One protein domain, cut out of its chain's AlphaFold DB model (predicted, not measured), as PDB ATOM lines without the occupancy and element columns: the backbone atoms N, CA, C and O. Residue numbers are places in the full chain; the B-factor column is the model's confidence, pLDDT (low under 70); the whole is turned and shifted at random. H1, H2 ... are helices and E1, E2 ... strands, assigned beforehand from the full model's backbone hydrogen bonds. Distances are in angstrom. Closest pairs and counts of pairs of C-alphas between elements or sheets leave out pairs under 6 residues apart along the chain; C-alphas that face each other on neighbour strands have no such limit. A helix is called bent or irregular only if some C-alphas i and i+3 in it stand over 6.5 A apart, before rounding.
ATOM      1  N   VAL A 241     -36.480  18.796 -11.054       92.44
ATOM      2  CA  VAL A 241     -36.398  17.524 -11.768       92.44
ATOM      3  C   VAL A 241     -35.981  16.439 -10.796       92.44
ATOM      4  O   VAL A 241     -34.921  16.534 -10.189       92.44
ATOM      5  N   PHE A 242     -36.784  15.391 -10.670       92.12
ATOM      6  CA  PHE A 242     -36.371  14.164 -10.002       92.12
ATOM      7  C   PHE A 242     -35.943  13.161 -11.059       92.12
ATOM      8  O   PHE A 242     -36.645  12.960 -12.047       92.12
ATOM      9  N   THR A 243     -34.815  12.506 -10.833       89.81
ATOM     10  CA  THR A 243     -34.286  11.438 -11.679       89.81
ATOM     11  C   THR A 243     -34.077  10.191 -10.849       89.81
ATOM     12  O   THR A 243     -33.824  10.275  -9.647       89.81
ATOM     13  N   TYR A 244     -34.168   9.035 -11.489       87.56
ATOM     14  CA  TYR A 244     -33.822   7.763 -10.880       87.56
ATOM     15  C   TYR A 244     -32.773   7.053 -11.738       87.56
ATOM     16  O   TYR A 244     -32.750   7.198 -12.960       87.56
ATOM     17  N   THR A 245     -31.873   6.318 -11.091       85.38
ATOM     18  CA  THR A 245     -30.818   5.537 -11.740       85.38
ATOM     19  C   THR A 245     -30.903   4.088 -11.293       85.38
ATOM     20  O   THR A 245     -30.858   3.820 -10.093       85.38
ATOM     21  N   VAL A 246     -31.013   3.168 -12.255       83.44
ATOM     22  CA  VAL A 246     -31.053   1.711 -12.039       83.44
ATOM     23  C   VAL A 246     -30.249   1.030 -13.139       83.44
ATOM     24  O   VAL A 246     -30.389   1.362 -14.316       83.44
ATOM     25  N   GLY A 247     -29.368   0.096 -12.772       79.06
ATOM     26  CA  GLY A 247     -28.569  -0.656 -13.750       79.06
ATOM     27  C   GLY A 247     -27.678   0.223 -14.643       79.06
ATOM     28  O   GLY A 247     -27.426  -0.127 -15.792       79.06
ATOM     29  N   GLY A 248     -27.241   1.384 -14.142       78.44
ATOM     30  CA  GLY A 248     -26.422   2.349 -14.888       78.44
ATOM     31  C   GLY A 248     -27.191   3.227 -15.881       78.44
ATOM     32  O   GLY A 248     -26.572   4.027 -16.580       78.44
ATOM     33  N   LYS A 249     -28.521   3.109 -15.945       80.06
ATOM     34  CA  LYS A 249     -29.389   3.966 -16.757       80.06
ATOM     35  C   LYS A 249     -30.076   4.994 -15.865       80.06
ATOM     36  O   LYS A 249     -30.670   4.614 -14.860       80.06
ATOM     37  N   THR A 250     -30.009   6.265 -16.252       84.19
ATOM     38  CA  THR A 250     -30.676   7.378 -15.563       84.19
ATOM     39  C   THR A 250     -31.840   7.890 -16.398       84.19
ATOM     40  O   THR A 250     -31.684   8.132 -17.596       84.19
ATOM     41  N   GLU A 251     -32.991   8.079 -15.763       81.19
ATOM     42  CA  GLU A 251     -34.200   8.615 -16.387       81.19
ATOM     43  C   GLU A 251     -34.882   9.644 -15.480       81.19
ATOM     44  O   GLU A 251     -34.687   9.658 -14.262       81.19
ATOM     45  N   ASN A 252     -35.698  10.511 -16.078       82.12
ATOM     46  CA  ASN A 252     -36.517  11.458 -15.331       82.12
ATOM     47  C   ASN A 252     -37.697  10.720 -14.690       82.12
ATOM     48  O   ASN A 252     -38.441  10.029 -15.375       82.12
ATOM     49  N   LEU A 253     -37.877  10.915 -13.387       78.06
ATOM     50  CA  LEU A 253     -39.055  10.488 -12.636       78.06
ATOM     51  C   LEU A 253     -40.130  11.584 -12.636       78.06
ATOM     52  O   LEU A 253     -41.301  11.300 -12.865       78.06
ATOM     53  N   PHE A 254     -39.721  12.838 -12.410       80.62
ATOM     54  CA  PHE A 254     -40.589  14.018 -12.458       80.62
ATOM     55  C   PHE A 254     -39.847  15.185 -13.101       80.62
ATOM     56  O   PHE A 254     -38.675  15.405 -12.808       80.62
ATOM     57  N   VAL A 255     -40.547  15.978 -13.909       83.50
ATOM     58  CA  VAL A 255     -40.108  17.312 -14.337       83.50
ATOM     59  C   VAL A 255     -41.256  18.242 -13.995       83.50
ATOM     60  O   VAL A 255     -42.322  18.125 -14.592       83.50
ATOM     61  N   ILE A 256     -41.082  19.113 -13.004       84.56
ATOM     62  CA  ILE A 256     -42.167  19.968 -12.511       84.56
ATOM     63  C   ILE A 256     -41.742  21.426 -12.464       84.56
ATOM     64  O   ILE A 256     -40.566  21.744 -12.283       84.56
ATOM     65  N   LYS A 257     -42.715  22.325 -12.602       86.81
ATOM     66  CA  LYS A 257     -42.473  23.754 -12.441       86.81
ATOM     67  C   LYS A 257     -42.300  24.105 -10.971       86.81
ATOM     68  O   LYS A 257     -43.064  23.672 -10.109       86.81
ATOM     69  N   ALA A 258     -41.283  24.908 -10.708       91.44
ATOM     70  CA  ALA A 258     -40.880  25.308  -9.378       91.44
ATOM     71  C   ALA A 258     -40.407  26.762  -9.395       91.44
ATOM     72  O   ALA A 258     -39.944  27.270 -10.415       91.44
ATOM     73  N   SER A 259     -40.520  27.449  -8.266       91.25
ATOM     74  CA  SER A 259     -39.911  28.766  -8.096       91.25
ATOM     75  C   SER A 259     -39.375  28.937  -6.684       91.25
ATOM     76  O   SER A 259     -39.856  28.311  -5.748       91.25
ATOM     77  N   ASN A 260     -38.420  29.836  -6.498       91.62
ATOM     78  CA  ASN A 260     -37.994  30.293  -5.178       91.62
ATOM     79  C   ASN A 260     -38.253  31.797  -5.018       91.62
ATOM     80  O   ASN A 260     -37.484  32.499  -4.352       91.62
ATOM     81  N   ASN A 261     -39.308  32.304  -5.666       88.25
ATOM     82  CA  ASN A 261     -39.609  33.728  -5.712       88.25
ATOM     83  C   ASN A 261     -39.650  34.312  -4.302       88.25
ATOM     84  O   ASN A 261     -40.300  33.778  -3.406       88.25
ATOM     85  N   GLN A 262     -38.941  35.413  -4.090       83.19
ATOM     86  CA  GLN A 262     -38.834  36.020  -2.769       83.19
ATOM     87  C   GLN A 262     -39.976  36.992  -2.538       83.19
ATOM     88  O   GLN A 262     -40.340  37.765  -3.421       83.19
ATOM     89  N   LYS A 263     -40.557  36.953  -1.340       78.00
ATOM     90  CA  LYS A 263     -41.614  37.901  -0.977       78.00
ATOM     91  C   LYS A 263     -40.992  39.278  -0.800       78.00
ATOM     92  O   LYS A 263     -39.968  39.382  -0.127       78.00
ATOM     93  N   GLU A 264     -41.605  40.304  -1.391       67.19
ATOM     94  CA  GLU A 264     -41.208  41.699  -1.179       67.19
ATOM     95  C   GLU A 264     -41.239  42.016   0.322       67.19
ATOM     96  O   GLU A 264     -42.142  41.579   1.045       67.19
ATOM     97  N   ARG A 265     -40.196  42.690   0.818       67.00
ATOM     98  CA  ARG A 265     -39.964  42.871   2.255       67.00
ATOM     99  C   ARG A 265     -39.870  44.321   2.649       67.00
ATOM    100  O   ARG A 265     -39.316  45.152   1.934       67.00
ATOM    101  N   GLU A 266     -40.325  44.539   3.873       61.72
ATOM    102  CA  GLU A 266     -40.375  45.844   4.487       61.72
ATOM    103  C   GLU A 266     -39.090  46.175   5.280       61.72
ATOM    104  O   GLU A 266     -38.499  47.204   5.009       61.72
ATOM    105  N   TYR A 267     -38.570  45.315   6.172       67.31
ATOM    106  CA  TYR A 267     -37.252  45.509   6.822       67.31
ATOM    107  C   TYR A 267     -36.502  44.179   7.020       67.31
ATOM    108  O   TYR A 267     -37.162  43.149   7.198       67.31
ATOM    109  N   PRO A 268     -35.148  44.160   7.008       63.91
ATOM    110  CA  PRO A 268     -34.212  45.294   6.936       63.91
ATOM    111  C   PRO A 268     -33.905  45.801   5.504       63.91
ATOM    112  O   PRO A 268     -32.828  46.325   5.245       63.91
ATOM    113  N   THR A 269     -34.817  45.610   4.550       64.06
ATOM    114  CA  THR A 269     -34.707  46.065   3.152       64.06
ATOM    115  C   THR A 269     -35.332  47.443   2.919       64.06
ATOM    116  O   THR A 269     -36.093  47.920   3.744       64.06
ATOM    117  N   ASP A 270     -35.086  48.058   1.760       60.06
ATOM    118  CA  ASP A 270     -35.572  49.415   1.426       60.06
ATOM    119  C   ASP A 270     -37.102  49.534   1.217       60.06
ATOM    120  O   ASP A 270     -37.605  50.605   0.887       60.06
ATOM    121  N   GLY A 271     -37.854  48.439   1.357       62.44
ATOM    122  CA  GLY A 271     -39.260  48.351   0.952       62.44
ATOM    123  C   GLY A 271     -40.303  48.660   2.031       62.44
ATOM    124  O   GLY A 271     -41.489  48.546   1.740       62.44
ATOM    125  N   GLY A 272     -39.925  48.992   3.270       64.94
ATOM    126  CA  GLY A 272     -40.869  49.047   4.399       64.94
ATOM    127  C   GLY A 272     -40.906  50.300   5.242       64.94
ATOM    128  O   GLY A 272     -40.156  51.251   5.028       64.94
ATOM    129  N   THR A 273     -41.702  50.244   6.322       70.44
ATOM    130  CA  THR A 273     -41.723  51.262   7.402       70.44
ATOM    131  C   THR A 273     -40.966  50.813   8.659       70.44
ATOM    132  O   THR A 273     -40.975  49.630   8.973       70.44
ATOM    133  N   LEU A 274     -40.248  51.707   9.356       71.75
ATOM    134  CA  LEU A 274     -39.355  51.332  10.477       71.75
ATOM    135  C   LEU A 274     -40.057  50.496  11.567       71.75
ATOM    136  O   LEU A 274     -39.409  49.767  12.310       71.75
ATOM    137  N   THR A 275     -41.384  50.583  11.638       67.31
ATOM    138  CA  THR A 275     -42.268  49.851  12.551       67.31
ATOM    139  C   THR A 275     -42.691  48.460  12.065       67.31
ATOM    140  O   THR A 275     -43.369  47.743  12.801       67.31
ATOM    141  N   SER A 276     -42.339  48.063  10.842       73.44
ATOM    142  CA  SER A 276     -42.689  46.763  10.270       73.44
ATOM    143  C   SER A 276     -41.986  45.622  11.013       73.44
ATOM    144  O   SER A 276     -40.843  45.748  11.452       73.44
ATOM    145  N   SER A 277     -42.670  44.482  11.156       78.12
ATOM    146  CA  SER A 277     -42.098  43.311  11.832       78.12
ATOM    147  C   SER A 277     -40.951  42.711  11.002       78.12
ATOM    148  O   SER A 277     -41.187  42.341   9.848       78.12
ATOM    149  N   PRO A 278     -39.729  42.592  11.554       82.62
ATOM    150  CA  PRO A 278     -38.605  41.999  10.840       82.62
ATOM    151  C   PRO A 278     -38.780  40.485  10.696       82.62
ATOM    152  O   PRO A 278     -39.519  39.839  11.446       82.62
ATOM    153  N   ILE A 279     -38.049  39.907   9.745       83.44
ATOM    154  CA  ILE A 279     -37.922  38.457   9.605       83.44
ATOM    155  C   ILE A 279     -36.661  38.013  10.323       83.44
ATOM    156  O   ILE A 279     -35.614  38.639  10.180       83.44
ATOM    157  N   TYR A 280     -36.781  36.927  11.073       89.38
ATOM    158  CA  TYR A 280     -35.712  36.381  11.891       89.38
ATOM    159  C   TYR A 280     -35.164  35.096  11.295       89.38
ATOM    160  O   TYR A 280     -35.929  34.313  10.723       89.38
ATOM    161  N   THR A 281     -33.858  34.886  11.450       91.56
ATOM    162  CA  THR A 281     -33.201  33.634  11.079       91.56
ATOM    163  C   THR A 281     -33.831  32.454  11.805       91.56
ATOM    164  O   THR A 281     -34.319  32.577  12.933       91.56
ATOM    165  N   MET A 282     -33.818  31.291  11.162       91.88
ATOM    166  CA  MET A 282     -34.255  30.039  11.775       91.88
ATOM    167  C   MET A 282     -33.106  29.027  11.809       91.88
ATOM    168  O   MET A 282     -33.086  28.124  10.972       91.88
ATOM    169  N   PRO A 283     -32.133  29.166  12.728       91.06
ATOM    170  CA  PRO A 283     -31.029  28.220  12.822       91.06
ATOM    171  C   PRO A 283     -31.532  26.833  13.238       91.06
ATOM    172  O   PRO A 283     -32.453  26.710  14.053       91.06
ATOM    173  N   ASN A 284     -30.903  25.782  12.713       86.38
ATOM    174  CA  ASN A 284     -31.236  24.404  13.073       86.38
ATOM    175  C   ASN A 284     -30.831  24.112  14.528       86.38
ATOM    176  O   ASN A 284     -31.518  23.385  15.251       86.38
ATOM    177  N   ASN A 285     -29.716  24.701  14.973       85.75
ATOM    178  CA  ASN A 285     -29.269  24.627  16.356       85.75
ATOM    179  C   ASN A 285     -29.920  25.731  17.206       85.75
ATOM    180  O   ASN A 285     -29.670  26.918  17.022       85.75
ATOM    181  N   LYS A 286     -30.705  25.330  18.213       82.88
ATOM    182  CA  LYS A 286     -31.420  26.251  19.114       82.88
ATOM    183  C   LYS A 286     -30.511  27.118  19.992       82.88
ATOM    184  O   LYS A 286     -31.019  28.049  20.612       82.88
ATOM    185  N   SER A 287     -29.217  26.806  20.103       87.38
ATOM    186  CA  SER A 287     -28.261  27.668  20.812       87.38
ATOM    187  C   SER A 287     -27.745  28.827  19.959       87.38
ATOM    188  O   SER A 287     -27.123  29.734  20.506       87.38
ATOM    189  N   GLU A 288     -27.959  28.790  18.643       88.88
ATOM    190  CA  GLU A 288     -27.537  29.864  17.749       88.88
ATOM    191  C   GLU A 288     -28.444  31.095  17.907       88.88
ATOM    192  O   GLU A 288     -29.657  30.970  18.119       88.88
ATOM    193  N   PRO A 289     -27.879  32.307  17.805       90.44
ATOM    194  CA  PRO A 289     -28.641  33.538  17.924       90.44
ATOM    195  C   PRO A 289     -29.643  33.709  16.773       90.44
ATOM    196  O   PRO A 289     -29.302  33.657  15.593       90.44
ATOM    197  N   VAL A 290     -30.889  33.997  17.148       93.75
ATOM    198  CA  VAL A 290     -31.979  34.359  16.236       93.75
ATOM    199  C   VAL A 290     -31.926  35.863  15.993       93.75
ATOM    200  O   VAL A 290     -32.164  36.652  16.911       93.75
ATOM    201  N   VAL A 291     -31.608  36.271  14.765       92.69
ATOM    202  CA  VAL A 291     -31.403  37.683  14.418       92.69
ATOM    203  C   VAL A 291     -32.270  38.113  13.237       92.69
ATOM    204  O   VAL A 291     -32.535  37.311  12.340       92.69
ATOM    205  N   PRO A 292     -32.707  39.381  13.201       91.44
ATOM    206  CA  PRO A 292     -33.271  39.994  12.009       91.44
ATOM    207  C   PRO A 292     -32.319  39.864  10.821       91.44
ATOM    208  O   PRO A 292     -31.124  40.117  10.959       91.44
ATOM    209  N   TYR A 293     -32.825  39.490   9.652       89.12
ATOM    210  CA  TYR A 293     -31.999  39.347   8.453       89.12
ATOM    211  C   TYR A 293     -32.780  39.653   7.177       89.12
ATOM    212  O   TYR A 293     -34.005  39.772   7.187       89.12
ATOM    213  N   LYS A 294     -32.054  39.773   6.061       85.19
ATOM    214  CA  LYS A 294     -32.625  39.850   4.714       85.19
ATOM    215  C   LYS A 294     -32.687  38.442   4.100       85.19
ATOM    216  O   LYS A 294     -31.629  37.903   3.769       85.19
ATOM    217  N   PRO A 295     -33.882  37.850   3.902       79.50
ATOM    218  CA  PRO A 295     -34.005  36.561   3.233       79.50
ATOM    219  C   PRO A 295     -33.458  36.594   1.807       79.50
ATOM    220  O   PRO A 295     -33.697  37.543   1.059       79.50
ATOM    221  N   GLY A 296     -32.723  35.549   1.439       84.50
ATOM    222  CA  GLY A 296     -32.259  35.308   0.074       84.50
ATOM    223  C   GLY A 296     -33.094  34.255  -0.654       84.50
ATOM    224  O   GLY A 296     -34.065  33.719  -0.119       84.50
ATOM    225  N   LYS A 297     -32.665  33.887  -1.860       90.12
ATOM    226  CA  LYS A 297     -33.151  32.676  -2.534       90.12
ATOM    227  C   LYS A 297     -32.724  31.404  -1.786       90.12
ATOM    228  O   LYS A 297     -31.897  31.461  -0.868       90.12
ATOM    229  N   PHE A 298     -33.298  30.269  -2.183       94.38
ATOM    230  CA  PHE A 298     -32.824  28.956  -1.745       94.38
ATOM    231  C   PHE A 298     -31.329  28.829  -2.097       94.38
ATOM    232  O   PHE A 298     -30.951  29.207  -3.211       94.38
ATOM    233  N   PRO A 299     -30.456  28.389  -1.175       95.06
ATOM    234  CA  PRO A 299     -29.020  28.395  -1.408       95.06
ATOM    235  C   PRO A 299     -28.625  27.374  -2.477       95.06
ATOM    236  O   PRO A 299     -29.074  26.229  -2.457       95.06
ATOM    237  N   LYS A 300     -27.751  27.795  -3.396       96.06
ATOM    238  CA  LYS A 300     -27.117  26.903  -4.373       96.06
ATOM    239  C   LYS A 300     -26.210  25.897  -3.668       96.06
ATOM    240  O   LYS A 300     -25.632  26.216  -2.631       96.06
ATOM    241  N   GLY A 301     -26.063  24.716  -4.257       96.56
ATOM    242  CA  GLY A 301     -25.239  23.636  -3.717       96.56
ATOM    243  C   GLY A 301     -25.979  22.307  -3.645       96.56
ATOM    244  O   GLY A 301     -27.065  22.156  -4.201       96.56
ATOM    245  N   THR A 302     -25.366  21.349  -2.958       97.94
ATOM    246  CA  THR A 302     -25.915  20.006  -2.762       97.94
ATOM    247  C   THR A 302     -26.452  19.874  -1.344       97.94
ATOM    248  O   THR A 302     -25.733  20.093  -0.369       97.94
ATOM    249  N   TRP A 303     -27.719  19.500  -1.247       97.94
ATOM    250  CA  TRP A 303     -28.498  19.353  -0.024       97.94
ATOM    251  C   TRP A 303     -29.153  17.976   0.012       97.94
ATOM    252  O   TRP A 303     -29.074  17.207  -0.941       97.94
ATOM    253  N   LEU A 304     -29.828  17.666   1.110       98.06
ATOM    254  CA  LEU A 304     -30.591  16.438   1.281       98.06
ATOM    255  C   LEU A 304     -32.052  16.778   1.533       98.06
ATOM    256  O   LEU A 304     -32.349  17.648   2.347       98.06
ATOM    257  N   ILE A 305     -32.955  16.057   0.874       98.38
ATOM    258  CA  ILE A 305     -34.346  15.906   1.297       98.38
ATOM    259  C   ILE A 305     -34.381  14.783   2.335       98.38
ATOM    260  O   ILE A 305     -33.963  13.662   2.044       98.38
ATOM    261  N   GLU A 306     -34.880  15.079   3.532       96.25
ATOM    262  CA  GLU A 306     -34.765  14.197   4.706       96.25
ATOM    263  C   GLU A 306     -36.102  13.589   5.132       96.25
ATOM    264  O   GLU A 306     -36.151  12.476   5.653       96.25
ATOM    265  N   SER A 307     -37.211  14.304   4.927       96.06
ATOM    266  CA  SER A 307     -38.532  13.815   5.323       96.06
ATOM    267  C   SER A 307     -39.673  14.470   4.547       96.06
ATOM    268  O   SER A 307     -39.545  15.554   3.972       96.06
ATOM    269  N   PHE A 308     -40.823  13.796   4.565       95.44
ATOM    270  CA  PHE A 308     -42.102  14.339   4.125       95.44
ATOM    271  C   PHE A 308     -43.025  14.463   5.335       95.44
ATOM    272  O   PHE A 308     -43.358  13.458   5.962       95.44
ATOM    273  N   GLU A 309     -43.445  15.683   5.660       93.19
ATOM    274  CA  GLU A 309     -44.291  15.957   6.823       93.19
ATOM    275  C   GLU A 309     -45.630  16.548   6.415       93.19
ATOM    276  O   GLU A 309     -45.684  17.533   5.679       93.19
ATOM    277  N   GLU A 310     -46.716  15.978   6.928       87.12
ATOM    278  CA  GLU A 310     -48.052  16.550   6.770       87.12
ATOM    279  C   GLU A 310     -48.116  17.944   7.403       87.12
ATOM    280  O   GLU A 310     -47.570  18.193   8.480       87.12
ATOM    281  N   SER A 311     -48.771  18.883   6.720       82.38
ATOM    282  CA  SER A 311     -48.868  20.270   7.187       82.38
ATOM    283  C   SER A 311     -50.289  20.802   7.113       82.38
ATOM    284  O   SER A 311     -50.807  21.314   8.100       82.38
ATOM    285  N   PHE A 312     -50.919  20.715   5.944       72.19
ATOM    286  CA  PHE A 312     -52.236  21.294   5.665       72.19
ATOM    287  C   PHE A 312     -52.383  22.783   6.055       72.19
ATOM    288  O   PHE A 312     -53.460  23.243   6.436       72.19
ATOM    289  N   THR A 313     -51.304  23.568   5.962       74.06
ATOM    290  CA  THR A 313     -51.315  24.997   6.322       74.06
ATOM    291  C   THR A 313     -51.344  25.892   5.089       74.06
ATOM    292  O   THR A 313     -50.927  25.493   4.006       74.06
ATOM    293  N   GLU A 314     -51.785  27.139   5.270       72.25
ATOM    294  CA  GLU A 314     -51.819  28.167   4.219       72.25
ATOM    295  C   GLU A 314     -50.491  28.331   3.477       72.25
ATOM    296  O   GLU A 314     -50.444  28.341   2.245       72.25
ATOM    297  N   GLY A 315     -49.412  28.465   4.251       76.12
ATOM    298  CA  GLY A 315     -48.091  28.762   3.716       76.12
ATOM    299  C   GLY A 315     -47.427  27.567   3.043       76.12
ATOM    300  O   GLY A 315     -46.712  27.761   2.068       76.12
ATOM    301  N   TYR A 316     -47.675  26.347   3.531       83.19
ATOM    302  CA  TYR A 316     -46.905  25.161   3.132       83.19
ATOM    303  C   TYR A 316     -47.708  24.140   2.315       83.19
ATOM    304  O   TYR A 316     -47.124  23.292   1.647       83.19
ATOM    305  N   GLY A 317     -49.038  24.232   2.302       81.56
ATOM    306  CA  GLY A 317     -49.886  23.300   1.566       81.56
ATOM    307  C   GLY A 317     -49.966  21.928   2.249       81.56
ATOM    308  O   GLY A 317     -49.926  21.866   3.483       81.56
ATOM    309  N   PRO A 318     -50.139  20.833   1.485       78.19
ATOM    310  CA  PRO A 318     -50.456  19.520   2.044       78.19
ATOM    311  C   PRO A 318     -49.278  18.896   2.796       78.19
ATOM    312  O   PRO A 318     -49.475  18.354   3.882       78.19
ATOM    313  N   TYR A 319     -48.059  19.061   2.278       87.38
ATOM    314  CA  TYR A 319     -46.842  18.560   2.901       87.38
ATOM    315  C   TYR A 319     -45.719  19.593   2.879       87.38
ATOM    316  O   TYR A 319     -45.610  20.410   1.963       87.38
ATOM    317  N   LYS A 320     -44.847  19.494   3.878       93.62
ATOM    318  CA  LYS A 320     -43.504  20.064   3.881       93.62
ATOM    319  C   LYS A 320     -42.535  18.971   3.445       93.62
ATOM    320  O   LYS A 320     -42.424  17.949   4.120       93.62
ATOM    321  N   ILE A 321     -41.826  19.194   2.346       96.69
ATOM    322  CA  ILE A 321     -40.684  18.367   1.962       96.69
ATOM    323  C   ILE A 321     -39.461  18.998   2.627       96.69
ATOM    324  O   ILE A 321     -39.031  20.097   2.258       96.69
ATOM    325  N   ARG A 322     -38.970  18.349   3.684       96.50
ATOM    326  CA  ARG A 322     -37.896  18.879   4.522       96.50
ATOM    327  C   ARG A 322     -36.549  18.685   3.869       96.50
ATOM    328  O   ARG A 322     -36.271  17.606   3.354       96.50
ATOM    329  N   THR A 323     -35.722  19.720   3.958       97.25
ATOM    330  CA  THR A 323     -34.329  19.659   3.534       97.25
ATOM    331  C   THR A 323     -33.395  20.030   4.677       97.25
ATOM    332  O   THR A 323     -33.796  20.763   5.584       97.25
ATOM    333  N   ASN A 324     -32.144  19.586   4.591       95.69
ATOM    334  CA  ASN A 324     -31.072  20.050   5.470       95.69
ATOM    335  C   ASN A 324     -30.437  21.371   5.002       95.69
ATOM    336  O   ASN A 324     -29.375  21.748   5.500       95.69
ATOM    337  N   ALA A 325     -31.042  22.054   4.024       95.88
ATOM    338  CA  ALA A 325     -30.447  23.234   3.431       95.88
ATOM    339  C   ALA A 325     -30.329  24.369   4.449       95.88
ATOM    340  O   ALA A 325     -31.304  24.765   5.097       95.88
ATOM    341  N   ILE A 326     -29.116  24.903   4.539       94.06
ATOM    342  CA  ILE A 326     -28.769  26.058   5.358       94.06
ATOM    343  C   ILE A 326     -28.107  27.116   4.493       94.06
ATOM    344  O   ILE A 326     -27.471  26.832   3.476       94.06
ATOM    345  N   ARG A 327     -28.214  28.361   4.926       92.44
ATOM    346  CA  ARG A 327     -27.434  29.466   4.382       92.44
ATOM    347  C   ARG A 327     -26.887  30.316   5.511       92.44
ATOM    348  O   ARG A 327     -27.458  30.376   6.594       92.44
ATOM    349  N   TYR A 328     -25.807  31.017   5.210       92.81
ATOM    350  CA  TYR A 328     -25.217  31.992   6.108       92.81
ATOM    351  C   TYR A 328     -25.581  33.397   5.638       92.81
ATOM    352  O   TYR A 328     -25.320  33.764   4.492       92.81
ATOM    353  N   VAL A 329     -26.220  34.168   6.512       91.25
ATOM    354  CA  VAL A 329     -26.796  35.482   6.200       91.25
ATOM    355  C   VAL A 329     -26.245  36.558   7.119       91.25
ATOM    356  O   VAL A 329     -25.890  36.299   8.265       91.25
ATOM    357  N   VAL A 330     -26.197  37.791   6.621       92.69
ATOM    358  CA  VAL A 330     -25.848  38.950   7.445       92.69
ATOM    359  C   VAL A 330     -27.021  39.277   8.368       92.69
ATOM    360  O   VAL A 330     -28.152  39.457   7.910       92.69
ATOM    361  N   GLY A 331     -26.737  39.348   9.668       92.06
ATOM    362  CA  GLY A 331     -27.699  39.753  10.688       92.06
ATOM    363  C   GLY A 331     -27.774  41.271  10.840       92.06
ATOM    364  O   GLY A 331     -26.800  41.985  10.600       92.06
ATOM    365  N   TYR A 332     -28.925  41.762  11.284       91.50
ATOM    366  CA  TYR A 332     -29.209  43.176  11.505       91.50
ATOM    367  C   TYR A 332     -29.710  43.407  12.927       91.50
ATOM    368  O   TYR A 332     -30.372  42.559  13.527       91.50
ATOM    369  N   LYS A 333     -29.443  44.598  13.454       90.81
ATOM    370  CA  LYS A 333     -29.988  45.075  14.729       90.81
ATOM    371  C   LYS A 333     -30.616  46.455  14.562       90.81
ATOM    372  O   LYS A 333     -30.261  47.210  13.657       90.81
ATOM    373  N   GLN A 334     -31.559  46.770  15.441       89.38
ATOM    374  CA  GLN A 334     -32.229  48.066  15.460       89.38
ATOM    375  C   GLN A 334     -31.252  49.176  15.858       89.38
ATOM    376  O   GLN A 334     -30.474  49.027  16.803       89.38
ATOM    377  N   LYS A 335     -31.318  50.296  15.139       89.56
ATOM    378  CA  LYS A 335     -30.532  51.502  15.387       89.56
ATOM    379  C   LYS A 335     -31.431  52.585  15.966       89.56
ATOM    380  O   LYS A 335     -32.433  52.955  15.354       89.56
ATOM    381  N   TYR A 336     -31.038  53.117  17.116       90.25
ATOM    382  CA  TYR A 336     -31.774  54.154  17.831       90.25
ATOM    383  C   TYR A 336     -30.992  55.466  17.865       90.25
ATOM    384  O   TYR A 336     -29.758  55.449  17.869       90.25
ATOM    385  N   ASP A 337     -31.703  56.589  17.886       91.62
ATOM    386  CA  ASP A 337     -31.111  57.890  18.195       91.62
ATOM    387  C   ASP A 337     -30.899  58.083  19.711       91.62
ATOM    388  O   ASP A 337     -31.185  57.204  20.531       91.62
ATOM    389  N   GLU A 338     -30.399  59.259  20.092       93.94
ATOM    390  CA  GLU A 338     -30.175  59.655  21.491       93.94
ATOM    391  C   GLU A 338     -31.451  59.649  22.352       93.94
ATOM    392  O   GLU A 338     -31.383  59.435  23.563       93.94
ATOM    393  N   ASN A 339     -32.621  59.802  21.727       92.81
ATOM    394  CA  ASN A 339     -33.928  59.803  22.377       92.81
ATOM    395  C   ASN A 339     -34.573  58.407  22.415       92.81
ATOM    396  O   ASN A 339     -35.734  58.279  22.807       92.81
ATOM    397  N   LYS A 340     -33.832  57.352  22.040       87.56
ATOM    398  CA  LYS A 340     -34.323  55.968  21.908       87.56
ATOM    399  C   LYS A 340     -35.441  55.815  20.871       87.56
ATOM    400  O   LYS A 340     -36.245  54.885  20.960       87.56
ATOM    401  N   ILE A 341     -35.485  56.691  19.873       86.94
ATOM    402  CA  ILE A 341     -36.383  56.568  18.727       86.94
ATOM    403  C   ILE A 341     -35.703  55.672  17.694       86.94
ATOM    404  O   ILE A 341     -34.520  55.830  17.397       86.94
ATOM    405  N   LEU A 342     -36.440  54.689  17.172       85.50
ATOM    406  CA  LEU A 342     -35.950  53.807  16.116       85.50
ATOM    407  C   LEU A 342     -35.746  54.626  14.837       85.50
ATOM    408  O   LEU A 342     -36.708  55.157  14.289       85.50
ATOM    409  N   ILE A 343     -34.505  54.701  14.365       88.25
ATOM    410  CA  ILE A 343     -34.115  55.484  13.182       88.25
ATOM    411  C   ILE A 343     -33.628  54.617  12.020       88.25
ATOM    412  O   ILE A 343     -33.409  55.129  10.925       88.25
ATOM    413  N   GLY A 344     -33.419  53.317  12.236       87.75
ATOM    414  CA  GLY A 344     -32.930  52.433  11.186       87.75
ATOM    415  C   GLY A 344     -32.565  51.039  11.661       87.75
ATOM    416  O   GLY A 344     -32.831  50.644  12.796       87.75
ATOM    417  N   TRP A 345     -31.899  50.322  10.766       87.06
ATOM    418  CA  TRP A 345     -31.297  49.017  11.003       87.06
ATOM    419  C   TRP A 345     -29.831  49.082  10.590       87.06
ATOM    420  O   TRP A 345     -29.493  49.749   9.613       87.06
ATOM    421  N   GLU A 346     -28.958  48.412  11.331       90.25
ATOM    422  CA  GLU A 346     -27.541  48.313  10.988       90.25
ATOM    423  C   GLU A 346     -27.067  46.863  11.025       90.25
ATOM    424  O   GLU A 346     -27.541  46.059  11.832       90.25
ATOM    425  N   GLU A 347     -26.144  46.534  10.124       93.69
ATOM    426  CA  GLU A 347     -25.520  45.215  10.049       93.69
ATOM    427  C   GLU A 347     -24.752  44.923  11.339       93.69
ATOM    428  O   GLU A 347     -24.057  45.785  11.891       93.69
ATOM    429  N   ILE A 348     -24.874  43.693  11.831       94.75
ATOM    430  CA  ILE A 348     -24.135  43.253  13.007       94.75
ATOM    431  C   ILE A 348     -22.695  42.972  12.589       94.75
ATOM    432  O   ILE A 348     -22.427  42.135  11.725       94.75
ATOM    433  N   LYS A 349     -21.765  43.675  13.235       95.25
ATOM    434  CA  LYS A 349     -20.332  43.581  12.973       95.25
ATOM    435  C   LYS A 349     -19.590  42.967  14.151       95.25
ATOM    436  O   LYS A 349     -19.963  43.192  15.302       95.25
ATOM    437  N   ASN A 350     -18.542  42.206  13.853       92.81
ATOM    438  CA  ASN A 350     -17.610  41.696  14.854       92.81
ATOM    439  C   ASN A 350     -16.676  42.817  15.353       92.81
ATOM    440  O   ASN A 350     -16.716  43.949  14.869       92.81
ATOM    441  N   GLU A 351     -15.791  42.498  16.300       92.75
ATOM    442  CA  GLU A 351     -14.808  43.447  16.854       92.75
ATOM    443  C   GLU A 351     -13.852  44.036  15.800       92.75
ATOM    444  O   GLU A 351     -13.281  45.105  16.008       92.75
ATOM    445  N   LYS A 352     -13.697  43.368  14.651       93.50
ATOM    446  CA  LYS A 352     -12.880  43.823  13.516       93.50
ATOM    447  C   LYS A 352     -13.660  44.694  12.524       93.50
ATOM    448  O   LYS A 352     -13.084  45.167  11.549       93.50
ATOM    449  N   GLY A 353     -14.956  44.916  12.752       91.75
ATOM    450  CA  GLY A 353     -15.823  45.679  11.855       91.75
ATOM    451  C   GLY A 353     -16.322  44.903  10.628       91.75
ATOM    452  O   GLY A 353     -16.882  45.519   9.716       91.75
ATOM    453  N   GLU A 354     -16.140  43.582  10.601       94.44
ATOM    454  CA  GLU A 354     -16.605  42.683   9.538       94.44
ATOM    455  C   GLU A 354     -18.015  42.171   9.852       94.44
ATOM    456  O   GLU A 354     -18.374  42.016  11.021       94.44
ATOM    457  N   ASN A 355     -18.807  41.874   8.821       94.38
ATOM    458  CA  ASN A 355     -20.169  41.376   9.004       94.38
ATOM    459  C   ASN A 355     -20.165  39.984   9.642       94.38
ATOM    460  O   ASN A 355     -19.484  39.071   9.171       94.38
ATOM    461  N   VAL A 356     -20.957  39.821  10.702       93.25
ATOM    462  CA  VAL A 356     -21.191  38.518  11.324       93.25
ATOM    463  C   VAL A 356     -22.210  37.754  10.486       93.25
ATOM    464  O   VAL A 356     -23.263  38.288  10.126       93.25
ATOM    465  N   LEU A 357     -21.881  36.503  10.172       93.88
ATOM    466  CA  LEU A 357     -22.758  35.595   9.452       93.88
ATOM    467  C   LEU A 357     -23.515  34.700  10.433       93.88
ATOM    468  O   LEU A 357     -22.924  34.144  11.355       93.88
ATOM    469  N   TYR A 358     -24.810  34.555  10.195       94.12
ATOM    470  CA  TYR A 358     -25.743  33.792  11.013       94.12
ATOM    471  C   TYR A 358     -26.350  32.666  10.192       94.12
ATOM    472  O   TYR A 358     -26.622  32.844   9.005       94.12
ATOM    473  N   GLU A 359     -26.564  31.515  10.817       94.06
ATOM    474  CA  GLU A 359     -27.241  30.392  10.174       94.06
ATOM    475  C   GLU A 359     -28.739  30.682  10.016       94.06
ATOM    476  O   GLU A 359     -29.423  31.087  10.956       94.06
ATOM    477  N   ASP A 360     -29.253  30.437   8.815       92.12
ATOM    478  CA  ASP A 360     -30.675  30.395   8.504       92.12
ATOM    479  C   ASP A 360     -30.980  29.064   7.807       92.12
ATOM    480  O   ASP A 360     -30.427  28.763   6.745       92.12
ATOM    481  N   GLY A 361     -31.816  28.252   8.447       92.38
ATOM    482  CA  GLY A 361     -32.155  26.895   8.040       92.38
ATOM    483  C   GLY A 361     -33.658  26.697   7.864       92.38
ATOM    484  O   GLY A 361     -34.406  27.626   7.554       92.38
ATOM    485  N   HIS A 362     -34.101  25.448   8.034       91.31
ATOM    486  CA  HIS A 362     -35.491  25.028   7.819       91.31
ATOM    487  C   HIS A 362     -36.068  25.420   6.446       91.31
ATOM    488  O   HIS A 362     -37.270  25.668   6.318       91.31
ATOM    489  N   LEU A 363     -35.224  25.449   5.414       94.31
ATOM    490  CA  LEU A 363     -35.645  25.687   4.040       94.31
ATOM    491  C   LEU A 363     -36.309  24.420   3.484       94.31
ATOM    492  O   LEU A 363     -35.841  23.300   3.687       94.31
ATOM    493  N   LEU A 364     -37.444  24.592   2.814       95.31
ATOM    494  CA  LEU A 364     -38.312  23.488   2.405       95.31
ATOM    495  C   LEU A 364     -38.560  23.531   0.899       95.31
ATOM    496  O   LEU A 364     -38.481  24.596   0.279       95.31
ATOM    497  N   ILE A 365     -38.959  22.391   0.345       96.19
ATOM    498  CA  ILE A 365     -39.771  22.356  -0.870       96.19
ATOM    499  C   ILE A 365     -41.220  22.198  -0.409       96.19
ATOM    500  O   ILE A 365     -41.531  21.353   0.435       96.19
ATOM    501  N   HIS A 366     -42.123  23.045  -0.879       92.75
ATOM    502  CA  HIS A 366     -43.510  22.962  -0.444       92.75
ATOM    503  C   HIS A 366     -44.481  23.477  -1.493       92.75
ATOM    504  O   HIS A 366     -44.111  24.139  -2.459       92.75
ATOM    505  N   GLY A 367     -45.750  23.159  -1.277       86.31
ATOM    506  CA  GLY A 367     -46.835  23.711  -2.063       86.31
ATOM    507  C   GLY A 367     -47.222  25.081  -1.526       86.31
ATOM    508  O   GLY A 367     -46.405  25.984  -1.377       86.31
ATOM    509  N   GLY A 368     -48.480  25.238  -1.154       72.44
ATOM    510  CA  GLY A 368     -48.964  26.423  -0.457       72.44
ATOM    511  C   GLY A 368     -50.143  26.996  -1.198       72.44
ATOM    512  O   GLY A 368     -50.024  27.399  -2.352       72.44
ATOM    513  N   THR A 369     -51.278  27.020  -0.521       59.28
ATOM    514  CA  THR A 369     -52.601  27.359  -1.052       59.28
ATOM    515  C   THR A 369     -52.865  28.858  -1.072       59.28
ATOM    516  O   THR A 369     -53.838  29.293  -1.676       59.28
ATOM    517  N   GLY A 370     -52.051  29.644  -0.356       55.31
ATOM    518  CA  GLY A 370     -52.346  31.056  -0.105       55.31
ATOM    519  C   GLY A 370     -53.636  31.274   0.697       55.31
ATOM    520  O   GLY A 370     -54.137  32.392   0.712       55.31
ATOM    521  N   ARG A 371     -54.197  30.209   1.304       55.53
ATOM    522  CA  ARG A 371     -55.362  30.248   2.202       55.53
ATOM    523  C   ARG A 371     -55.318  29.135   3.261       55.53
ATOM    524  O   ARG A 371     -54.947  28.002   2.958       55.53
ATOM    525  N   ILE A 372     -55.734  29.405   4.501       53.56
ATOM    526  CA  ILE A 372     -55.728  28.416   5.604       53.56
ATOM    527  C   ILE A 372     -56.700  27.270   5.304       53.56
ATOM    528  O   ILE A 372     -57.903  27.471   5.429       53.56
ATOM    529  N   ILE A 373     -56.199  26.062   5.004       55.09
ATOM    530  CA  ILE A 373     -57.020  24.905   4.581       55.09
ATOM    531  C   ILE A 373     -58.176  24.624   5.549       55.09
ATOM    532  O   ILE A 373     -59.289  24.361   5.115       55.09
ATOM    533  N   ASN A 374     -57.971  24.769   6.857       53.62
ATOM    534  CA  ASN A 374     -59.023  24.520   7.853       53.62
ATOM    535  C   ASN A 374     -60.100  25.617   7.935       53.62
ATOM    536  O   ASN A 374     -61.150  25.385   8.525       53.62
ATOM    537  N   LYS A 375     -59.852  26.797   7.354       55.16
ATOM    538  CA  LYS A 375     -60.819  27.901   7.226       55.16
ATOM    539  C   LYS A 375     -61.373  28.044   5.811       55.16
ATOM    540  O   LYS A 375     -62.242  28.879   5.588       55.16
ATOM    541  N   LEU A 376     -60.856  27.255   4.874       61.41
ATOM    542  CA  LEU A 376     -61.387  27.189   3.533       61.41
ATOM    543  C   LEU A 376     -62.789  26.598   3.577       61.41
ATOM    544  O   LEU A 376     -63.037  25.595   4.261       61.41
ATOM    545  N   THR A 377     -63.684  27.199   2.798       63.88
ATOM    546  CA  THR A 377     -64.881  26.501   2.360       63.88
ATOM    547  C   THR A 377     -64.456  25.185   1.741       63.88
ATOM    548  O   THR A 377     -63.335  25.013   1.255       63.88
ATOM    549  N   ASN A 378     -65.382  24.249   1.767       61.50
ATOM    550  CA  ASN A 378     -65.272  23.001   1.059       61.50
ATOM    551  C   ASN A 378     -64.659  23.225  -0.341       61.50
ATOM    552  O   ASN A 378     -63.508  22.850  -0.547       61.50
ATOM    553  N   ILE A 379     -65.315  23.979  -1.224       60.94
ATOM    554  CA  ILE A 379     -64.856  24.265  -2.599       60.94
ATOM    555  C   ILE A 379     -63.377  24.682  -2.682       60.94
ATOM    556  O   ILE A 379     -62.617  24.133  -3.476       60.94
ATOM    557  N   GLU A 380     -62.929  25.590  -1.819       61.06
ATOM    558  CA  GLU A 380     -61.548  26.079  -1.844       61.06
ATOM    559  C   GLU A 380     -60.518  25.016  -1.414       61.06
ATOM    560  O   GLU A 380     -59.386  25.021  -1.904       61.06
ATOM    561  N   LYS A 381     -60.881  24.076  -0.525       65.00
ATOM    562  CA  LYS A 381     -60.009  22.934  -0.170       65.00
ATOM    563  C   LYS A 381     -59.761  22.028  -1.368       65.00
ATOM    564  O   LYS A 381     -58.683  21.449  -1.487       65.00
ATOM    565  N   LEU A 382     -60.757  21.889  -2.233       63.72
ATOM    566  CA  LEU A 382     -60.660  21.073  -3.430       63.72
ATOM    567  C   LEU A 382     -59.793  21.750  -4.492       63.72
ATOM    568  O   LEU A 382     -58.897  21.099  -5.021       63.72
ATOM    569  N   ASP A 383     -59.983  23.042  -4.750       62.38
ATOM    570  CA  ASP A 383     -59.147  23.792  -5.702       62.38
ATOM    571  C   ASP A 383     -57.669  23.787  -5.266       62.38
ATOM    572  O   ASP A 383     -56.761  23.526  -6.060       62.38
ATOM    573  N   ALA A 384     -57.426  23.907  -3.958       63.03
ATOM    574  CA  ALA A 384     -56.111  23.702  -3.359       63.03
ATOM    575  C   ALA A 384     -55.509  22.312  -3.646       63.03
ATOM    576  O   ALA A 384     -54.303  22.216  -3.882       63.03
ATOM    577  N   ARG A 385     -56.306  21.237  -3.617       64.06
ATOM    578  CA  ARG A 385     -55.844  19.861  -3.890       64.06
ATOM    579  C   ARG A 385     -55.629  19.584  -5.378       64.06
ATOM    580  O   ARG A 385     -54.754  18.793  -5.712       64.06
ATOM    581  N   LYS A 386     -56.367  20.260  -6.261       63.50
ATOM    582  CA  LYS A 386     -56.217  20.171  -7.726       63.50
ATOM    583  C   LYS A 386     -54.935  20.826  -8.261       63.50
ATOM    584  O   LYS A 386     -54.654  20.738  -9.446       63.50
ATOM    585  N   GLY A 387     -54.146  21.480  -7.407       58.84
ATOM    586  CA  GLY A 387     -52.905  22.131  -7.827       58.84
ATOM    587  C   GLY A 387     -53.110  23.494  -8.488       58.84
ATOM    588  O   GLY A 387     -52.181  23.991  -9.113       58.84
ATOM    589  N   GLU A 388     -54.270  24.141  -8.311       57.94
ATOM    590  CA  GLU A 388     -54.503  25.538  -8.733       57.94
ATOM    591  C   GLU A 388     -53.774  26.564  -7.840       57.94
ATOM    592  O   GLU A 388     -54.108  27.750  -7.813       57.94
ATOM    593  N   ASN A 389     -52.775  26.134  -7.068       69.69
ATOM    594  CA  ASN A 389     -51.974  27.042  -6.274       69.69
ATOM    595  C   ASN A 389     -50.889  27.715  -7.121       69.69
ATOM    596  O   ASN A 389     -50.221  27.074  -7.930       69.69
ATOM    597  N   ASP A 390     -50.668  29.004  -6.875       73.94
ATOM    598  CA  ASP A 390     -49.602  29.755  -7.528       73.94
ATOM    599  C   ASP A 390     -48.225  29.257  -7.056       73.94
ATOM    600  O   ASP A 390     -47.725  29.651  -5.996       73.94
ATOM    601  N   TYR A 391     -47.606  28.366  -7.836       78.25
ATOM    602  CA  TYR A 391     -46.243  27.886  -7.591       78.25
ATOM    603  C   TYR A 391     -45.192  28.990  -7.780       78.25
ATOM    604  O   TYR A 391     -44.071  28.847  -7.295       78.25
ATOM    605  N   LYS A 392     -45.544  30.104  -8.442       82.12
ATOM    606  CA  LYS A 392     -44.724  31.325  -8.530       82.12
ATOM    607  C   LYS A 392     -44.934  32.246  -7.329       82.12
ATOM    608  O   LYS A 392     -44.262  33.276  -7.225       82.12
ATOM    609  N   GLY A 393     -45.832  31.873  -6.418       79.31
ATOM    610  CA  GLY A 393     -46.089  32.596  -5.189       79.31
ATOM    611  C   GLY A 393     -44.820  32.733  -4.355       79.31
ATOM    612  O   GLY A 393     -43.964  31.851  -4.308       79.31
ATOM    613  N   THR A 394     -44.701  33.852  -3.660       83.44
ATOM    614  CA  THR A 394     -43.459  34.204  -2.982       83.44
ATOM    615  C   THR A 394     -43.233  33.439  -1.666       83.44
ATOM    616  O   THR A 394     -44.185  33.032  -0.993       83.44
ATOM    617  N   THR A 395     -41.968  33.237  -1.281       86.31
ATOM    618  CA  THR A 395     -41.530  32.491  -0.087       86.31
ATOM    619  C   THR A 395     -40.524  33.290   0.755       86.31
ATOM    620  O   THR A 395     -40.192  34.443   0.466       86.31
ATOM    621  N   HIS A 396     -40.079  32.695   1.867       83.94
ATOM    622  CA  HIS A 396     -39.010  33.213   2.734       83.94
ATOM    623  C   HIS A 396     -37.622  32.630   2.383       83.94
ATOM    624  O   HIS A 396     -36.664  32.805   3.132       83.94
ATOM    625  N   GLY A 397     -37.507  31.929   1.252       88.44
ATOM    626  CA  GLY A 397     -36.290  31.212   0.860       88.44
ATOM    627  C   GLY A 397     -36.552  29.788   0.378       88.44
ATOM    628  O   GLY A 397     -35.678  29.205  -0.243       88.44
ATOM    629  N   CYS A 398     -37.744  29.247   0.630       93.75
ATOM    630  CA  CYS A 398     -38.170  27.923   0.182       93.75
ATOM    631  C   CYS A 398     -38.368  27.836  -1.339       93.75
ATOM    632  O   CYS A 398     -38.632  28.848  -1.996       93.75
ATOM    633  N   ILE A 399     -38.333  26.608  -1.857       94.94
ATOM    634  CA  ILE A 399     -38.785  26.268  -3.209       94.94
ATOM    635  C   ILE A 399     -40.283  25.955  -3.146       94.94
ATOM    636  O   ILE A 399     -40.747  25.198  -2.289       94.94
ATOM    637  N   ARG A 400     -41.044  26.543  -4.061       91.50
ATOM    638  CA  ARG A 400     -42.487  26.407  -4.179       91.50
ATOM    639  C   ARG A 400     -42.846  25.648  -5.449       91.50
ATOM    640  O   ARG A 400     -42.344  25.967  -6.523       91.50
ATOM    641  N   ILE A 401     -43.722  24.663  -5.309       88.94
ATOM    642  CA  ILE A 401     -44.254  23.818  -6.388       88.94
ATOM    643  C   ILE A 401     -45.784  23.744  -6.294       88.94
ATOM    644  O   ILE A 401     -46.388  24.301  -5.367       88.94
ATOM    645  N   SER A 402     -46.454  23.090  -7.247       81.44
ATOM    646  CA  SER A 402     -47.899  22.883  -7.119       81.44
ATOM    647  C   SER A 402     -48.208  21.856  -6.018       81.44
ATOM    648  O   SER A 402     -47.438  20.933  -5.765       81.44
ATOM    649  N   ASN A 403     -49.346  21.996  -5.337       78.69
ATOM    650  CA  ASN A 403     -49.793  21.045  -4.317       78.69
ATOM    651  C   ASN A 403     -50.002  19.650  -4.908       78.69
ATOM    652  O   ASN A 403     -49.783  18.658  -4.215       78.69
ATOM    653  N   LEU A 404     -50.418  19.585  -6.174       75.88
ATOM    654  CA  LEU A 404     -50.544  18.332  -6.895       75.88
ATOM    655  C   LEU A 404     -49.175  17.650  -6.996       75.88
ATOM    656  O   LEU A 404     -49.037  16.516  -6.548       75.88
ATOM    657  N   ASP A 405     -48.147  18.364  -7.456       81.25
ATOM    658  CA  ASP A 405     -46.785  17.825  -7.549       81.25
ATOM    659  C   ASP A 405     -46.239  17.387  -6.182       81.25
ATOM    660  O   ASP A 405     -45.585  16.350  -6.086       81.25
ATOM    661  N   VAL A 406     -46.577  18.103  -5.101       85.75
ATOM    662  CA  VAL A 406     -46.248  17.675  -3.729       85.75
ATOM    663  C   VAL A 406     -46.862  16.309  -3.414       85.75
ATOM    664  O   VAL A 406     -46.153  15.419  -2.948       85.75
ATOM    665  N   TYR A 407     -48.164  16.122  -3.651       78.00
ATOM    666  CA  TYR A 407     -48.826  14.836  -3.405       78.00
ATOM    667  C   TYR A 407     -48.191  13.707  -4.218       78.00
ATOM    668  O   TYR A 407     -48.019  12.603  -3.703       78.00
ATOM    669  N   LEU A 408     -47.831  13.985  -5.471       77.94
ATOM    670  CA  LEU A 408     -47.228  13.006  -6.369       77.94
ATOM    671  C   LEU A 408     -45.824  12.607  -5.896       77.94
ATOM    672  O   LEU A 408     -45.551  11.417  -5.767       77.94
ATOM    673  N   ILE A 409     -44.967  13.578  -5.565       86.31
ATOM    674  CA  ILE A 409     -43.627  13.330  -5.014       86.31
ATOM    675  C   ILE A 409     -43.722  12.486  -3.744       86.31
ATOM    676  O   ILE A 409     -43.028  11.478  -3.613       86.31
ATOM    677  N   VAL A 410     -44.594  12.884  -2.816       86.25
ATOM    678  CA  VAL A 410     -44.729  12.211  -1.524       86.25
ATOM    679  C   VAL A 410     -45.247  10.787  -1.694       86.25
ATOM    680  O   VAL A 410     -44.720   9.891  -1.045       86.25
ATOM    681  N   GLU A 411     -46.235  10.550  -2.557       78.94
ATOM    682  CA  GLU A 411     -46.737   9.194  -2.802       78.94
ATOM    683  C   GLU A 411     -45.630   8.265  -3.307       78.94
ATOM    684  O   GLU A 411     -45.438   7.170  -2.783       78.94
ATOM    685  N   ILE A 412     -44.900   8.710  -4.330       79.88
ATOM    686  CA  ILE A 412     -43.948   7.859  -5.044       79.88
ATOM    687  C   ILE A 412     -42.671   7.655  -4.235       79.88
ATOM    688  O   ILE A 412     -42.129   6.552  -4.182       79.88
ATOM    689  N   LEU A 413     -42.175   8.709  -3.587       88.94
ATOM    690  CA  LEU A 413     -40.854   8.688  -2.970       88.94
ATOM    691  C   LEU A 413     -40.878   8.392  -1.471       88.94
ATOM    692  O   LEU A 413     -39.808   8.187  -0.907       88.94
ATOM    693  N   ARG A 414     -42.035   8.343  -0.789       87.88
ATOM    694  CA  ARG A 414     -42.071   8.129   0.677       87.88
ATOM    695  C   ARG A 414     -41.440   6.802   1.087       87.88
ATOM    696  O   ARG A 414     -40.671   6.776   2.047       87.88
ATOM    697  N   ASN A 415     -41.734   5.720   0.368       84.62
ATOM    698  CA  ASN A 415     -41.169   4.402   0.672       84.62
ATOM    699  C   ASN A 415     -39.670   4.346   0.362       84.62
ATOM    700  O   ASN A 415     -38.897   3.852   1.183       84.62
ATOM    701  N   TYR A 416     -39.255   4.931  -0.765       88.38
ATOM    702  CA  TYR A 416     -37.842   5.078  -1.105       88.38
ATOM    703  C   TYR A 416     -37.087   5.874  -0.035       88.38
ATOM    704  O   TYR A 416     -36.083   5.400   0.490       88.38
ATOM    705  N   LEU A 417     -37.597   7.048   0.351       91.69
ATOM    706  CA  LEU A 417     -36.979   7.920   1.346       91.69
ATOM    707  C   LEU A 417     -36.886   7.227   2.708       91.69
ATOM    708  O   LEU A 417     -35.849   7.287   3.358       91.69
ATOM    709  N   LYS A 418     -37.929   6.492   3.113       89.12
ATOM    710  CA  LYS A 418     -37.910   5.676   4.336       89.12
ATOM    711  C   LYS A 418     -36.847   4.570   4.287       89.12
ATOM    712  O   LYS A 418     -36.262   4.255   5.318       89.12
ATOM    713  N   SER A 419     -36.615   3.977   3.116       87.31
ATOM    714  CA  SER A 419     -35.624   2.913   2.912       87.31
ATOM    715  C   SER A 419     -34.185   3.445   2.851       87.31
ATOM    716  O   SER A 419     -33.287   2.864   3.458       87.31
ATOM    717  N   LYS A 420     -33.956   4.557   2.142       88.69
ATOM    718  CA  LYS A 420     -32.621   5.124   1.877       88.69
ATOM    719  C   LYS A 420     -32.189   6.210   2.860       88.69
ATOM    720  O   LYS A 420     -31.005   6.520   2.940       88.69
ATOM    721  N   GLY A 421     -33.127   6.791   3.600       92.25
ATOM    722  CA  GLY A 421     -32.907   7.842   4.593       92.25
ATOM    723  C   GLY A 421     -32.860   9.263   4.025       92.25
ATOM    724  O   GLY A 421     -33.204  10.196   4.741       92.25
ATOM    725  N   ASN A 422     -32.460   9.451   2.764       95.69
ATOM    726  CA  ASN A 422     -32.442  10.761   2.108       95.69
ATOM    727  C   ASN A 422     -32.551  10.658   0.575       95.69
ATOM    728  O   ASN A 422     -32.418   9.578  -0.008       95.69
ATOM    729  N   ILE A 423     -32.806  11.804  -0.057       97.75
ATOM    730  CA  ILE A 423     -32.665  12.039  -1.500       97.75
ATOM    731  C   ILE A 423     -31.738  13.243  -1.675       97.75
ATOM    732  O   ILE A 423     -31.961  14.276  -1.042       97.75
ATOM    733  N   GLU A 424     -30.724  13.134  -2.528       98.12
ATOM    734  CA  GLU A 424     -29.850  14.267  -2.844       98.12
ATOM    735  C   GLU A 424     -30.625  15.337  -3.628       98.12
ATOM    736  O   GLU A 424     -31.379  15.018  -4.544       98.12
ATOM    737  N   LEU A 425     -30.449  16.603  -3.259       98.38
ATOM    738  CA  LEU A 425     -31.032  17.777  -3.900       98.38
ATOM    739  C   LEU A 425     -29.915  18.725  -4.337       98.38
ATOM    740  O   LEU A 425     -29.308  19.401  -3.513       98.38
ATOM    741  N   GLU A 426     -29.684  18.828  -5.637       98.31
ATOM    742  CA  GLU A 426     -28.797  19.828  -6.223       98.31
ATOM    743  C   GLU A 426     -29.589  21.099  -6.563       98.31
ATOM    744  O   GLU A 426     -30.636  21.041  -7.205       98.31
ATOM    745  N   VAL A 427     -29.095  22.265  -6.151       97.75
ATOM    746  CA  VAL A 427     -29.695  23.573  -6.453       97.75
ATOM    747  C   VAL A 427     -28.720  24.388  -7.291       97.75
ATOM    748  O   VAL A 427     -27.616  24.697  -6.827       97.75
ATOM    749  N   LYS A 428     -29.136  24.730  -8.516       94.44
ATOM    750  CA  LYS A 428     -28.321  25.413  -9.531       94.44
ATOM    751  C   LYS A 428     -28.684  26.872  -9.715       94.44
ATOM    752  O   LYS A 428     -29.875  27.235  -9.604       94.44
TER     753      LYS A 428
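This is residues 241 to 428 of the 428 residues of an uncharacterized protein of Treponema succinifaciens (strain ATCC 33096 / DSM 2489 / 6091) (UniProt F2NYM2). A seven-stranded sheet, folded back on itself like part of a barrel, curls round the long helix H2. From it a narrow arm of two small two-stranded sheets, E5 with E8 and then E6 with E7, reaches far out, with E6 and E7 at its far end, and residues 260 to 300, between E2 and E3, make a long looping stretch with no named element. The printed part has 188 residues, with the order E1 E2 E3 E4 E5 E6 E7 E8 E9 H1 E10 H2 E11; the large sheet is mixed, in the order E1, E2, E10, E9, E4, E3, E11. The class is mixed, helices and strands, though under half of the residues are in named elements. The whole is only just compact, close to loose, with a radius of gyration of the C-alphas of 19.2 A and spans of 66 by 44 by 26 A.

In the large sheet, E1 is residues 241 to 246, beginning at C-alpha 241 (-36.398, 17.524, -11.768), and E2 is 249 to 259, 28.3 A long. E10 is 399 to 401, E9 364 to 366, E4 317 to 323, E3 301 to 313, 28.0 A long, and E11 423 to 427, ending at C-alpha 427 (-29.695, 23.573, -6.453). H2, 403 to 420, is 24.2 A long; H1 is 378 to 385. E5 is 327 to 330, E6 332 to 336, E7 342 to 347 and E8 357 to 360.

The large sheet is a folded sheet, one sheet bent back into two leaves: E1, E2, E10 and E9 face E3 and E11, with E4 as the hinge. E3 bends by 84 degrees at residue 310. E3 and E11 are antiparallel, with N 303 and O 425 2.8 A apart. E9 and E10 are parallel, with N 399 and O 364 2.9 A apart; E9, H1 and E10 form a strand-helix-strand unit, two parallel strands joined through a helix, with a right-handed crossover. H2 is on the sheet; its closest C-alphas to E4 are Asn 403 and Gly 317, 6.3 A. H2 is irregular, with C-alphas 412 and 415 7.2 A apart, and 12 of 14 O i to N i+4 pairs are within hydrogen-bond range; in H1 every such pair is. H1 only grazes the sheet. E6 and E7 are a hairpin, with N 335 and O 344 2.8 A apart.

The C-alphas of Gly 247 and Asn 339, the two farthest apart, are 70.6 A apart. The printed part has no cut. The links E2 to E3, E9 to H1 and H1 to E10 are long. pLDDT is under 70 at residues 264 to 272, 275 and 369 to 389.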